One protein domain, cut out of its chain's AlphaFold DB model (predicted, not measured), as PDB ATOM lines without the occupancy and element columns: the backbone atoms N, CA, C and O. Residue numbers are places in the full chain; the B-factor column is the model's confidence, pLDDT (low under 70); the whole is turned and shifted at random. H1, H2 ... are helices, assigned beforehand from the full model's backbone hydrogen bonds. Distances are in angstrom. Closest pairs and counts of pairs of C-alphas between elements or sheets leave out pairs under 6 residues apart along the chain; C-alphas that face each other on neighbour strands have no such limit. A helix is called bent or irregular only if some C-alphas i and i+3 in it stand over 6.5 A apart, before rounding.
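This is residues 54 to 129 of the 207 residues of an uncharacterized protein of Drosophila willistoni (UniProt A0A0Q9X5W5). Two separate helical pieces are strung on a long, bare stretch of chain. One piece is the long helix H1, after which the chain folds back through a tight link so that the short helix H2 comes near it; the other is H3, with a small antiparallel turn at residues 103 to 108 just before it in the chain. The printed part has 76 residues with three named helices, in the order H1, H2, H3, and no named strand; its class is all helix. The whole is extended, with a radius of gyration of the C-alphas of 20.9 A, and its C-alphas span 62 by 31 by 21 A along the three main axes.

The longest helix is H1, residues 54 to 79, and it touches no helix. H2, residues 85 to 89, and H1 are near each other: no pair of their C-alphas is within 8 A, but 7 pairs are within 10 A. Along y the N-to-C direction of H1 has a component of -0.93 and that of H2 one of 0.92. H3, residues 112 to 126, touches no helix. H1 and H3 are apart, and H2 and H3 are apart too. Before H3, residues 103 to 104 pair with residues 107 to 108, antiparallel, in stretches too short to be named strands. In H1, H2 and H3 every O i to N i+4 pair is within hydrogen-bond range.

H1 has 26 residues and measures 36.3 A from C-alpha 54 at (50.060, 51.402, 6.280) to C-alpha 79 at (56.643, 17.868, -6.058). H2 has 5 residues, from Ile 85 to Thr 89. H3 has 15 residues and measures 20.8 A, from Arg 112 to Ser 126, whose C-alpha is at (52.857, 44.542, 43.311). None of the three helices is bent or irregular.

The two C-alphas farthest apart are those of Asn 79 and Pro 129, at 63.9 A. The printed part has no cut. The link from H1 to H2 is tight, with 5 residues, and the link from H2 to H3 is long, with 22. That long link, residues 90 to 111, holds no named element, and its C-alphas lie 2 to 26 A from the mean of all C-alphas. Residues 54 to 61, which belong to H1, stand free; so do residues 77 to 84, of which 77 to 79 belong to H1, and residues 123 to 129, of which 123 to 126 belong to H3. The mean pLDDT of the printed part is 71.6, and 45 residues are under 70: residues 54 to 70, 72 to 73 and 75 to 100. The mean is 64 in H1, 63 in H2 and 88 in H3.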
ATOM      1  N   ALA A  54      49.488  52.551   5.586       57.69
ATOM      2  CA  ALA A  54      50.060  51.402   6.280       57.69
ATOM      3  C   ALA A  54      49.026  50.326   6.657       57.69
ATOM      4  O   ALA A  54      49.297  49.143   6.487       57.69
ATOM      5  N   TRP A  55      47.830  50.714   7.111       43.88
ATOM      6  CA  TRP A  55      46.830  49.767   7.626       43.88
ATOM      7  C   TRP A  55      46.103  48.987   6.519       43.88
ATOM      8  O   TRP A  55      45.856  47.790   6.660       43.88
ATOM      9  N   SER A  56      45.795  49.642   5.395       62.38
ATOM     10  CA  SER A  56      45.213  48.984   4.211       62.38
ATOM     11  C   SER A  56      46.218  48.022   3.577       62.38
ATOM     12  O   SER A  56      45.885  46.879   3.251       62.38
ATOM     13  N   ASP A  57      47.471  48.459   3.466       63.31
ATOM     14  CA  ASP A  57      48.553  47.627   2.956       63.31
ATOM     15  C   ASP A  57      48.832  46.451   3.893       63.31
ATOM     16  O   ASP A  57      49.118  45.356   3.422       63.31
ATOM     17  N   GLU A  58      48.712  46.618   5.209       66.56
ATOM     18  CA  GLU A  58      48.929  45.541   6.175       66.56
ATOM     19  C   GLU A  58      47.873  44.432   6.066       66.56
ATOM     20  O   GLU A  58      48.230  43.250   6.029       66.56
ATOM     21  N   ILE A  59      46.592  44.789   5.916       64.00
ATOM     22  CA  ILE A  59      45.501  43.820   5.719       64.00
ATOM     23  C   ILE A  59      45.650  43.105   4.373       64.00
ATOM     24  O   ILE A  59      45.580  41.873   4.313       64.00
ATOM     25  N   ASN A  60      45.910  43.854   3.300       64.81
ATOM     26  CA  ASN A  60      46.106  43.274   1.973       64.81
ATOM     27  C   ASN A  60      47.346  42.377   1.931       64.81
ATOM     28  O   ASN A  60      47.281  41.278   1.384       64.81
ATOM     29  N   ASN A  61      48.441  42.771   2.587       66.56
ATOM     30  CA  ASN A  61      49.641  41.948   2.718       66.56
ATOM     31  C   ASN A  61      49.388  40.687   3.548       66.56
ATOM     32  O   ASN A  61      49.903  39.628   3.201       66.56
ATOM     33  N   ALA A  62      48.603  40.757   4.624       64.44
ATOM     34  CA  ALA A  62      48.243  39.578   5.410       64.44
ATOM     35  C   ALA A  62      47.412  38.578   4.586       64.44
ATOM     36  O   ALA A  62      47.678  37.375   4.615       64.44
ATOM     37  N   LEU A  63      46.457  39.069   3.790       62.31
ATOM     38  CA  LEU A  63      45.635  38.234   2.914       62.31
ATOM     39  C   LEU A  63      46.449  37.627   1.758       62.31
ATOM     40  O   LEU A  63      46.294  36.442   1.457       62.31
ATOM     41  N   LEU A  64      47.343  38.412   1.142       64.12
ATOM     42  CA  LEU A  64      48.266  37.931   0.108       64.12
ATOM     43  C   LEU A  64      49.207  36.856   0.660       64.12
ATOM     44  O   LEU A  64      49.427  35.845  -0.002       64.12
ATOM     45  N   ARG A  65      49.715  37.037   1.886       63.91
ATOM     46  CA  ARG A  65      50.571  36.055   2.567       63.91
ATOM     47  C   ARG A  65      49.848  34.732   2.792       63.91
ATOM     48  O   ARG A  65      50.417  33.703   2.459       63.91
ATOM     49  N   ASN A  66      48.599  34.751   3.259       68.19
ATOM     50  CA  ASN A  66      47.823  33.521   3.468       68.19
ATOM     51  C   ASN A  66      47.541  32.768   2.157       68.19
ATOM     52  O   ASN A  66      47.615  31.540   2.108       68.19
ATOM     53  N   LYS A  67      47.255  33.498   1.072       66.88
ATOM     54  CA  LYS A  67      47.074  32.897  -0.258       66.88
ATOM     55  C   LYS A  67      48.384  32.319  -0.801       66.88
ATOM     56  O   LYS A  67      48.383  31.211  -1.327       66.88
ATOM     57  N   ALA A  68      49.497  33.028  -0.618       64.38
ATOM     58  CA  ALA A  68      50.822  32.565  -1.020       64.38
ATOM     59  C   ALA A  68      51.272  31.326  -0.229       64.38
ATOM     60  O   ALA A  68      51.827  30.404  -0.817       64.38
ATOM     61  N   THR A  69      50.984  31.253   1.076       65.75
ATOM     62  CA  THR A  69      51.279  30.057   1.879       65.75
ATOM     63  C   THR A  69      50.451  28.853   1.444       65.75
ATOM     64  O   THR A  69      50.987  27.754   1.396       65.75
ATOM     65  N   ALA A  70      49.176  29.043   1.084       68.81
ATOM     66  CA  ALA A  70      48.324  27.951   0.613       68.81
ATOM     67  C   ALA A  70      48.786  27.400  -0.748       68.81
ATOM     68  O   ALA A  70      48.896  26.190  -0.914       68.81
ATOM     69  N   ALA A  71      49.127  28.284  -1.691       70.25
ATOM     70  CA  ALA A  71      49.670  27.885  -2.991       70.25
ATOM     71  C   ALA A  71      51.027  27.172  -2.858       70.25
ATOM     72  O   ALA A  71      51.281  26.185  -3.538       70.25
ATOM     73  N   TYR A  72      51.885  27.635  -1.944       66.50
ATOM     74  CA  TYR A  72      53.184  27.015  -1.685       66.50
ATOM     75  C   TYR A  72      53.063  25.625  -1.041       66.50
ATOM     76  O   TYR A  72      53.800  24.721  -1.417       66.50
ATOM     77  N   LEU A  73      52.110  25.418  -0.125       67.38
ATOM     78  CA  LEU A  73      51.825  24.090   0.432       67.38
ATOM     79  C   LEU A  73      51.318  23.118  -0.643       67.38
ATOM     80  O   LEU A  73      51.770  21.979  -0.686       67.38
ATOM     81  N   GLN A  74      50.465  23.585  -1.558       71.25
ATOM     82  CA  GLN A  74      49.977  22.784  -2.683       71.25
ATOM     83  C   GLN A  74      51.103  22.398  -3.664       71.25
ATOM     84  O   GLN A  74      51.127  21.285  -4.185       71.25
ATOM     85  N   GLU A  75      52.062  23.298  -3.899       68.44
ATOM     86  CA  GLU A  75      53.244  23.033  -4.731       68.44
ATOM     87  C   GLU A  75      54.208  22.034  -4.062       68.44
ATOM     88  O   GLU A  75      54.799  21.190  -4.735       68.44
ATOM     89  N   LEU A  76      54.339  22.091  -2.730       63.56
ATOM     90  CA  LEU A  76      55.130  21.133  -1.950       63.56
ATOM     91  C   LEU A  76      54.506  19.730  -1.961       63.56
ATOM     92  O   LEU A  76      55.229  18.754  -2.138       63.56
ATOM     93  N   GLU A  77      53.179  19.623  -1.846       64.56
ATOM     94  CA  GLU A  77      52.452  18.346  -1.949       64.56
ATOM     95  C   GLU A  77      52.596  17.693  -3.333       64.56
ATOM     96  O   GLU A  77      52.599  16.468  -3.452       64.56
ATOM     97  N   ARG A  78      52.739  18.504  -4.390       63.69
ATOM     98  CA  ARG A  78      52.832  18.032  -5.778       63.69
ATOM     99  C   ARG A  78      54.220  17.510  -6.158       63.69
ATOM    100  O   ARG A  78      54.308  16.657  -7.040       63.69
ATOM    101  N   ASN A  79      55.285  18.018  -5.532       59.69
ATOM    102  CA  ASN A  79      56.643  17.868  -6.058       59.69
ATOM    103  C   ASN A  79      57.541  16.841  -5.337       59.69
ATOM    104  O   ASN A  79      58.537  16.487  -5.962       59.69
ATOM    105  N   GLN A  80      57.213  16.329  -4.127       55.75
ATOM    106  CA  GLN A  80      57.695  15.043  -3.538       55.75
ATOM    107  C   GLN A  80      57.311  14.858  -2.037       55.75
ATOM    108  O   GLN A  80      57.061  15.845  -1.353       55.75
ATOM    109  N   PRO A  81      57.301  13.622  -1.479       58.38
ATOM    110  CA  PRO A  81      56.768  13.338  -0.133       58.38
ATOM    111  C   PRO A  81      57.715  13.599   1.063       58.38
ATOM    112  O   PRO A  81      57.231  13.736   2.185       58.38
ATOM    113  N   ASP A  82      59.037  13.718   0.867       57.09
ATOM    114  CA  ASP A  82      60.019  13.658   1.978       57.09
ATOM    115  C   ASP A  82      60.587  15.026   2.413       57.09
ATOM    116  O   ASP A  82      61.779  15.189   2.682       57.09
ATOM    117  N   HIS A  83      59.758  16.071   2.427       64.00
ATOM    118  CA  HIS A  83      60.231  17.447   2.630       64.00
ATOM    119  C   HIS A  83      60.169  17.844   4.108       64.00
ATOM    120  O   HIS A  83      59.118  17.785   4.744       64.00
ATOM    121  N   ASN A  84      61.291  18.314   4.668       66.19
ATOM    122  CA  ASN A  84      61.321  18.860   6.024       66.19
ATOM    123  C   ASN A  84      60.605  20.219   6.056       66.19
ATOM    124  O   ASN A  84      61.177  21.254   5.698       66.19
ATOM    125  N   ILE A  85      59.363  20.205   6.543       65.56
ATOM    126  CA  ILE A  85      58.471  21.366   6.678       65.56
ATOM    127  C   ILE A  85      59.187  22.553   7.339       65.56
ATOM    128  O   ILE A  85      59.004  23.692   6.920       65.56
ATOM    129  N   TRP A  86      60.087  22.310   8.298       59.09
ATOM    130  CA  TRP A  86      60.835  23.372   8.969       59.09
ATOM    131  C   TRP A  86      61.708  24.194   8.010       59.09
ATOM    132  O   TRP A  86      61.746  25.421   8.125       59.09
ATOM    133  N   GLN A  87      62.379  23.560   7.039       62.56
ATOM    134  CA  GLN A  87      63.185  24.288   6.050       62.56
ATOM    135  C   GLN A  87      62.312  25.170   5.158       62.56
ATOM    136  O   GLN A  87      62.712  26.288   4.828       62.56
ATOM    137  N   ALA A  88      61.116  24.684   4.825       62.16
ATOM    138  CA  ALA A  88      60.139  25.395   4.018       62.16
ATOM    139  C   ALA A  88      59.494  26.567   4.779       62.16
ATOM    140  O   ALA A  88      59.206  27.602   4.182       62.16
ATOM    141  N   THR A  89      59.306  26.449   6.099       65.31
ATOM    142  CA  THR A  89      58.589  27.454   6.899       65.31
ATOM    143  C   THR A  89      59.481  28.407   7.696       65.31
ATOM    144  O   THR A  89      58.968  29.382   8.240       65.31
ATOM    145  N   LYS A  90      60.802  28.191   7.796       67.69
ATOM    146  CA  LYS A  90      61.684  28.993   8.678       67.69
ATOM    147  C   LYS A  90      61.770  30.485   8.332       67.69
ATOM    148  O   LYS A  90      62.082  31.285   9.208       67.69
ATOM    149  N   TYR A  91      61.483  30.857   7.085       64.94
ATOM    150  CA  TYR A  91      61.465  32.253   6.631       64.94
ATOM    151  C   TYR A  91      60.066  32.891   6.691       64.94
ATOM    152  O   TYR A  91      59.925  34.092   6.456       64.94
ATOM    153  N   LEU A  92      59.025  32.114   7.017       68.00
ATOM    154  CA  LEU A  92      57.674  32.638   7.196       68.00
ATOM    155  C   LEU A  92      57.590  33.390   8.526       68.00
ATOM    156  O   LEU A  92      57.957  32.889   9.591       68.00
ATOM    157  N   LYS A  93      57.082  34.621   8.463       62.28
ATOM    158  CA  LYS A  93      56.893  35.471   9.640       62.28
ATOM    159  C   LYS A  93      55.823  34.835  10.534       62.28
ATOM    160  O   LYS A  93      54.693  34.639  10.091       62.28
ATOM    161  N   ARG A  94      56.177  34.496  11.777       64.88
ATOM    162  CA  ARG A  94      55.246  33.866  12.727       64.88
ATOM    163  C   ARG A  94      54.046  34.790  12.985       64.88
ATOM    164  O   ARG A  94      54.255  36.000  13.114       64.88
ATOM    165  N   PRO A  95      52.815  34.259  13.084       64.06
ATOM    166  CA  PRO A  95      51.671  35.062  13.481       64.06
ATOM    167  C   PRO A  95      51.913  35.621  14.881       64.06
ATOM    168  O   PRO A  95      52.349  34.905  15.786       64.06
ATOM    169  N   THR A  96      51.641  36.910  15.058       65.50
ATOM    170  CA  THR A  96      51.716  37.553  16.367       65.50
ATOM    171  C   THR A  96      50.706  36.882  17.291       65.50
ATOM    172  O   THR A  96      49.495  37.026  17.110       65.50
ATOM    173  N   VAL A  97      51.199  36.129  18.274       65.88
ATOM    174  CA  VAL A  97      50.356  35.535  19.312       65.88
ATOM    175  C   VAL A  97      49.673  36.680  20.053       65.88
ATOM    176  O   VAL A  97      50.334  37.593  20.553       65.88
ATOM    177  N   ARG A  98      48.335  36.675  20.081       57.50
ATOM    178  CA  ARG A  98      47.576  37.665  20.851       57.50
ATOM    179  C   ARG A  98      47.950  37.494  22.322       57.50
ATOM    180  O   ARG A  98      47.888  36.381  22.837       57.50
ATOM    181  N   LYS A  99      48.346  38.587  22.982       66.25
ATOM    182  CA  LYS A  99      48.601  38.583  24.428       66.25
ATOM    183  C   LYS A  99      47.361  38.050  25.154       66.25
ATOM    184  O   LYS A  99      46.238  38.376  24.758       66.25
ATOM    185  N   VAL A 100      47.588  37.221  26.173       65.94
ATOM    186  CA  VAL A 100      46.533  36.643  27.018       65.94
ATOM    187  C   VAL A 100      45.580  37.735  27.524       65.94
ATOM    188  O   VAL A 100      46.025  38.855  27.792       65.94
ATOM    189  N   PRO A 101      44.268  37.448  27.605       70.25
ATOM    190  CA  PRO A 101      43.303  38.393  28.148       70.25
ATOM    191  C   PRO A 101      43.641  38.705  29.614       70.25
ATOM    192  O   PRO A 101      44.076  37.830  30.354       70.25
ATOM    193  N   ILE A 102      43.470  39.968  30.008       80.00
ATOM    194  CA  ILE A 102      43.673  40.426  31.389       80.00
ATOM    195  C   ILE A 102      42.362  40.192  32.141       80.00
ATOM    196  O   ILE A 102      41.291  40.482  31.605       80.00
ATOM    197  N   LEU A 103      42.450  39.613  33.337       82.81
ATOM    198  CA  LEU A 103      41.313  39.389  34.225       82.81
ATOM    199  C   LEU A 103      41.276  40.524  35.252       82.81
ATOM    200  O   LEU A 103      42.239  40.667  35.996       82.81
ATOM    201  N   GLY A 104      40.185  41.287  35.289       78.19
ATOM    202  CA  GLY A 104      39.958  42.362  36.256       78.19
ATOM    203  C   GLY A 104      38.622  42.190  36.971       78.19
ATOM    204  O   GLY A 104      37.621  41.832  36.350       78.19
ATOM    205  N   TRP A 105      38.608  42.347  38.298       74.19
ATOM    206  CA  TRP A 105      37.433  42.113  39.164       74.19
ATOM    207  C   TRP A 105      36.656  40.802  38.890       74.19
ATOM    208  O   TRP A 105      35.435  40.739  39.029       74.19
ATOM    209  N   GLY A 106      37.356  39.734  38.487       78.88
ATOM    210  CA  GLY A 106      36.750  38.428  38.192       78.88
ATOM    211  C   GLY A 106      36.098  38.299  36.807       78.88
ATOM    212  O   GLY A 106      35.562  37.237  36.487       78.88
ATOM    213  N   LEU A 107      36.180  39.327  35.957       82.81
ATOM    214  CA  LEU A 107      35.733  39.309  34.562       82.81
ATOM    215  C   LEU A 107      36.894  39.623  33.609       82.81
ATOM    216  O   LEU A 107      37.861  40.294  33.948       82.81
ATOM    217  N   TRP A 108      36.820  39.118  32.379       84.69
ATOM    218  CA  TRP A 108      37.843  39.410  31.373       84.69
ATOM    219  C   TRP A 108      37.692  40.839  30.844       84.69
ATOM    220  O   TRP A 108      36.644  41.177  30.285       84.69
ATOM    221  N   CYS A 109      38.750  41.646  30.946       85.75
ATOM    222  CA  CYS A 109      38.788  43.015  30.436       85.75
ATOM    223  C   CYS A 109      38.645  43.011  28.907       85.75
ATOM    224  O   CYS A 109      39.471  42.436  28.181       85.75
ATOM    225  N   ARG A 110      37.594  43.662  28.397       80.62
ATOM    226  CA  ARG A 110      37.295  43.700  26.956       80.62
ATOM    227  C   ARG A 110      37.876  44.940  26.294       80.62
ATOM    228  O   ARG A 110      38.452  44.821  25.209       80.62
ATOM    229  N   PHE A 111      37.767  46.088  26.955       83.12
ATOM    230  CA  PHE A 111      38.229  47.369  26.436       83.12
ATOM    231  C   PHE A 111      39.708  47.606  26.755       83.12
ATOM    232  O   PHE A 111      40.326  46.864  27.527       83.12
ATOM    233  N   ARG A 112      40.337  48.560  26.062       82.50
ATOM    234  CA  ARG A 112      41.765  48.864  26.269       82.50
ATOM    235  C   ARG A 112      41.964  49.653  27.560       82.50
ATOM    236  O   ARG A 112      42.985  49.481  28.214       82.50
ATOM    237  N   GLU A 113      40.972  50.455  27.899       86.75
ATOM    238  CA  GLU A 113      40.863  51.299  29.077       86.75
ATOM    239  C   GLU A 113      40.815  50.417  30.331       86.75
ATOM    240  O   GLU A 113      41.729  50.493  31.146       86.75
ATOM    241  N   ASP A 114      39.892  49.447  30.387       84.31
ATOM    242  CA  ASP A 114      39.808  48.460  31.479       84.31
ATOM    243  C   ASP A 114      41.133  47.713  31.701       84.31
ATOM    244  O   ASP A 114      41.537  47.426  32.825       84.31
ATOM    245  N   LYS A 115      41.829  47.370  30.608       84.56
ATOM    246  CA  LYS A 115      43.128  46.684  30.666       84.56
ATOM    247  C   LYS A 115      44.216  47.573  31.247       84.56
ATOM    248  O   LYS A 115      45.105  47.062  31.920       84.56
ATOM    249  N   ALA A 116      44.182  48.865  30.934       88.62
ATOM    250  CA  ALA A 116      45.126  49.829  31.469       88.62
ATOM    251  C   ALA A 116      44.874  50.049  32.964       88.62
ATOM    252  O   ALA A 116      45.823  50.007  33.739       88.62
ATOM    253  N   GLU A 117      43.616  50.197  33.375       89.25
ATOM    254  CA  GLU A 117      43.236  50.362  34.781       89.25
ATOM    255  C   GLU A 117      43.597  49.139  35.628       89.25
ATOM    256  O   GLU A 117      44.246  49.279  36.664       89.25
ATOM    257  N   GLU A 118      43.270  47.929  35.166       90.12
ATOM    258  CA  GLU A 118      43.628  46.700  35.882       90.12
ATOM    259  C   GLU A 118      45.150  46.531  35.977       90.12
ATOM    260  O   GLU A 118      45.678  46.111  37.004       90.12
ATOM    261  N   PHE A 119      45.884  46.918  34.930       87.38
ATOM    262  CA  PHE A 119      47.342  46.906  34.958       87.38
ATOM    263  C   PHE A 119      47.904  47.907  35.976       87.38
ATOM    264  O   PHE A 119      48.824  47.565  36.715       87.38
ATOM    265  N   VAL A 120      47.334  49.113  36.067       90.94
ATOM    266  CA  VAL A 120      47.711  50.110  37.083       90.94
ATOM    267  C   VAL A 120      47.454  49.570  38.488       90.94
ATOM    268  O   VAL A 120      48.358  49.614  39.322       90.94
ATOM    269  N   THR A 121      46.275  48.999  38.741       88.69
ATOM    270  CA  THR A 121      45.937  48.377  40.030       88.69
ATOM    271  C   THR A 121      46.889  47.231  40.369       88.69
ATOM    272  O   THR A 121      47.387  47.141  41.491       88.69
ATOM    273  N   HIS A 122      47.202  46.373  39.397       89.12
ATOM    274  CA  HIS A 122      48.137  45.270  39.584       89.12
ATOM    275  C   HIS A 122      49.546  45.756  39.942       89.12
ATOM    276  O   HIS A 122      50.169  45.205  40.852       89.12
ATOM    277  N   LEU A 123      50.047  46.795  39.265       90.94
ATOM    278  CA  LEU A 123      51.343  47.386  39.589       90.94
ATOM    279  C   LEU A 123      51.327  48.032  40.973       90.94
ATOM    280  O   LEU A 123      52.250  47.798  41.746       90.94
ATOM    281  N   ALA A 124      50.277  48.783  41.310       89.75
ATOM    282  CA  ALA A 124      50.135  49.394  42.629       89.75
ATOM    283  C   ALA A 124      50.221  48.338  43.739       89.75
ATOM    284  O   ALA A 124      51.002  48.504  44.670       89.75
ATOM    285  N   ASN A 125      49.509  47.217  43.585       86.62
ATOM    286  CA  ASN A 125      49.543  46.093  44.522       86.62
ATOM    287  C   ASN A 125      50.897  45.368  44.542       86.62
ATOM    288  O   ASN A 125      51.356  44.939  45.592       86.62
ATOM    289  N   SER A 126      51.553  45.218  43.391       86.75
ATOM    290  CA  SER A 126      52.857  44.542  43.311       86.75
ATOM    291  C   SER A 126      53.978  45.370  43.938       86.75
ATOM    292  O   SER A 126      54.940  44.810  44.457       86.75
ATOM    293  N   PHE A 127      53.851  46.698  43.902       86.69
ATOM    294  CA  PHE A 127      54.811  47.631  44.482       86.69
ATOM    295  C   PHE A 127      54.421  48.123  45.881       86.69
ATOM    296  O   PHE A 127      55.077  49.026  46.402       86.69
ATOM    297  N   THR A 128      53.405  47.542  46.532       81.19
ATOM    298  CA  THR A 128      53.181  47.835  47.952       81.19
ATOM    299  C   THR A 128      54.304  47.218  48.787       81.19
ATOM    300  O   THR A 128      54.544  46.012  48.669       81.19
ATOM    301  N   PRO A 129      54.987  47.997  49.645       75.44
ATOM    302  CA  PRO A 129      56.000  47.455  50.538       75.44
ATOM    303  C   PRO A 129      55.380  46.406  51.469       75.44
ATOM    304  O   PRO A 129      54.234  46.530  51.903       75.44
TER     305      PRO A 129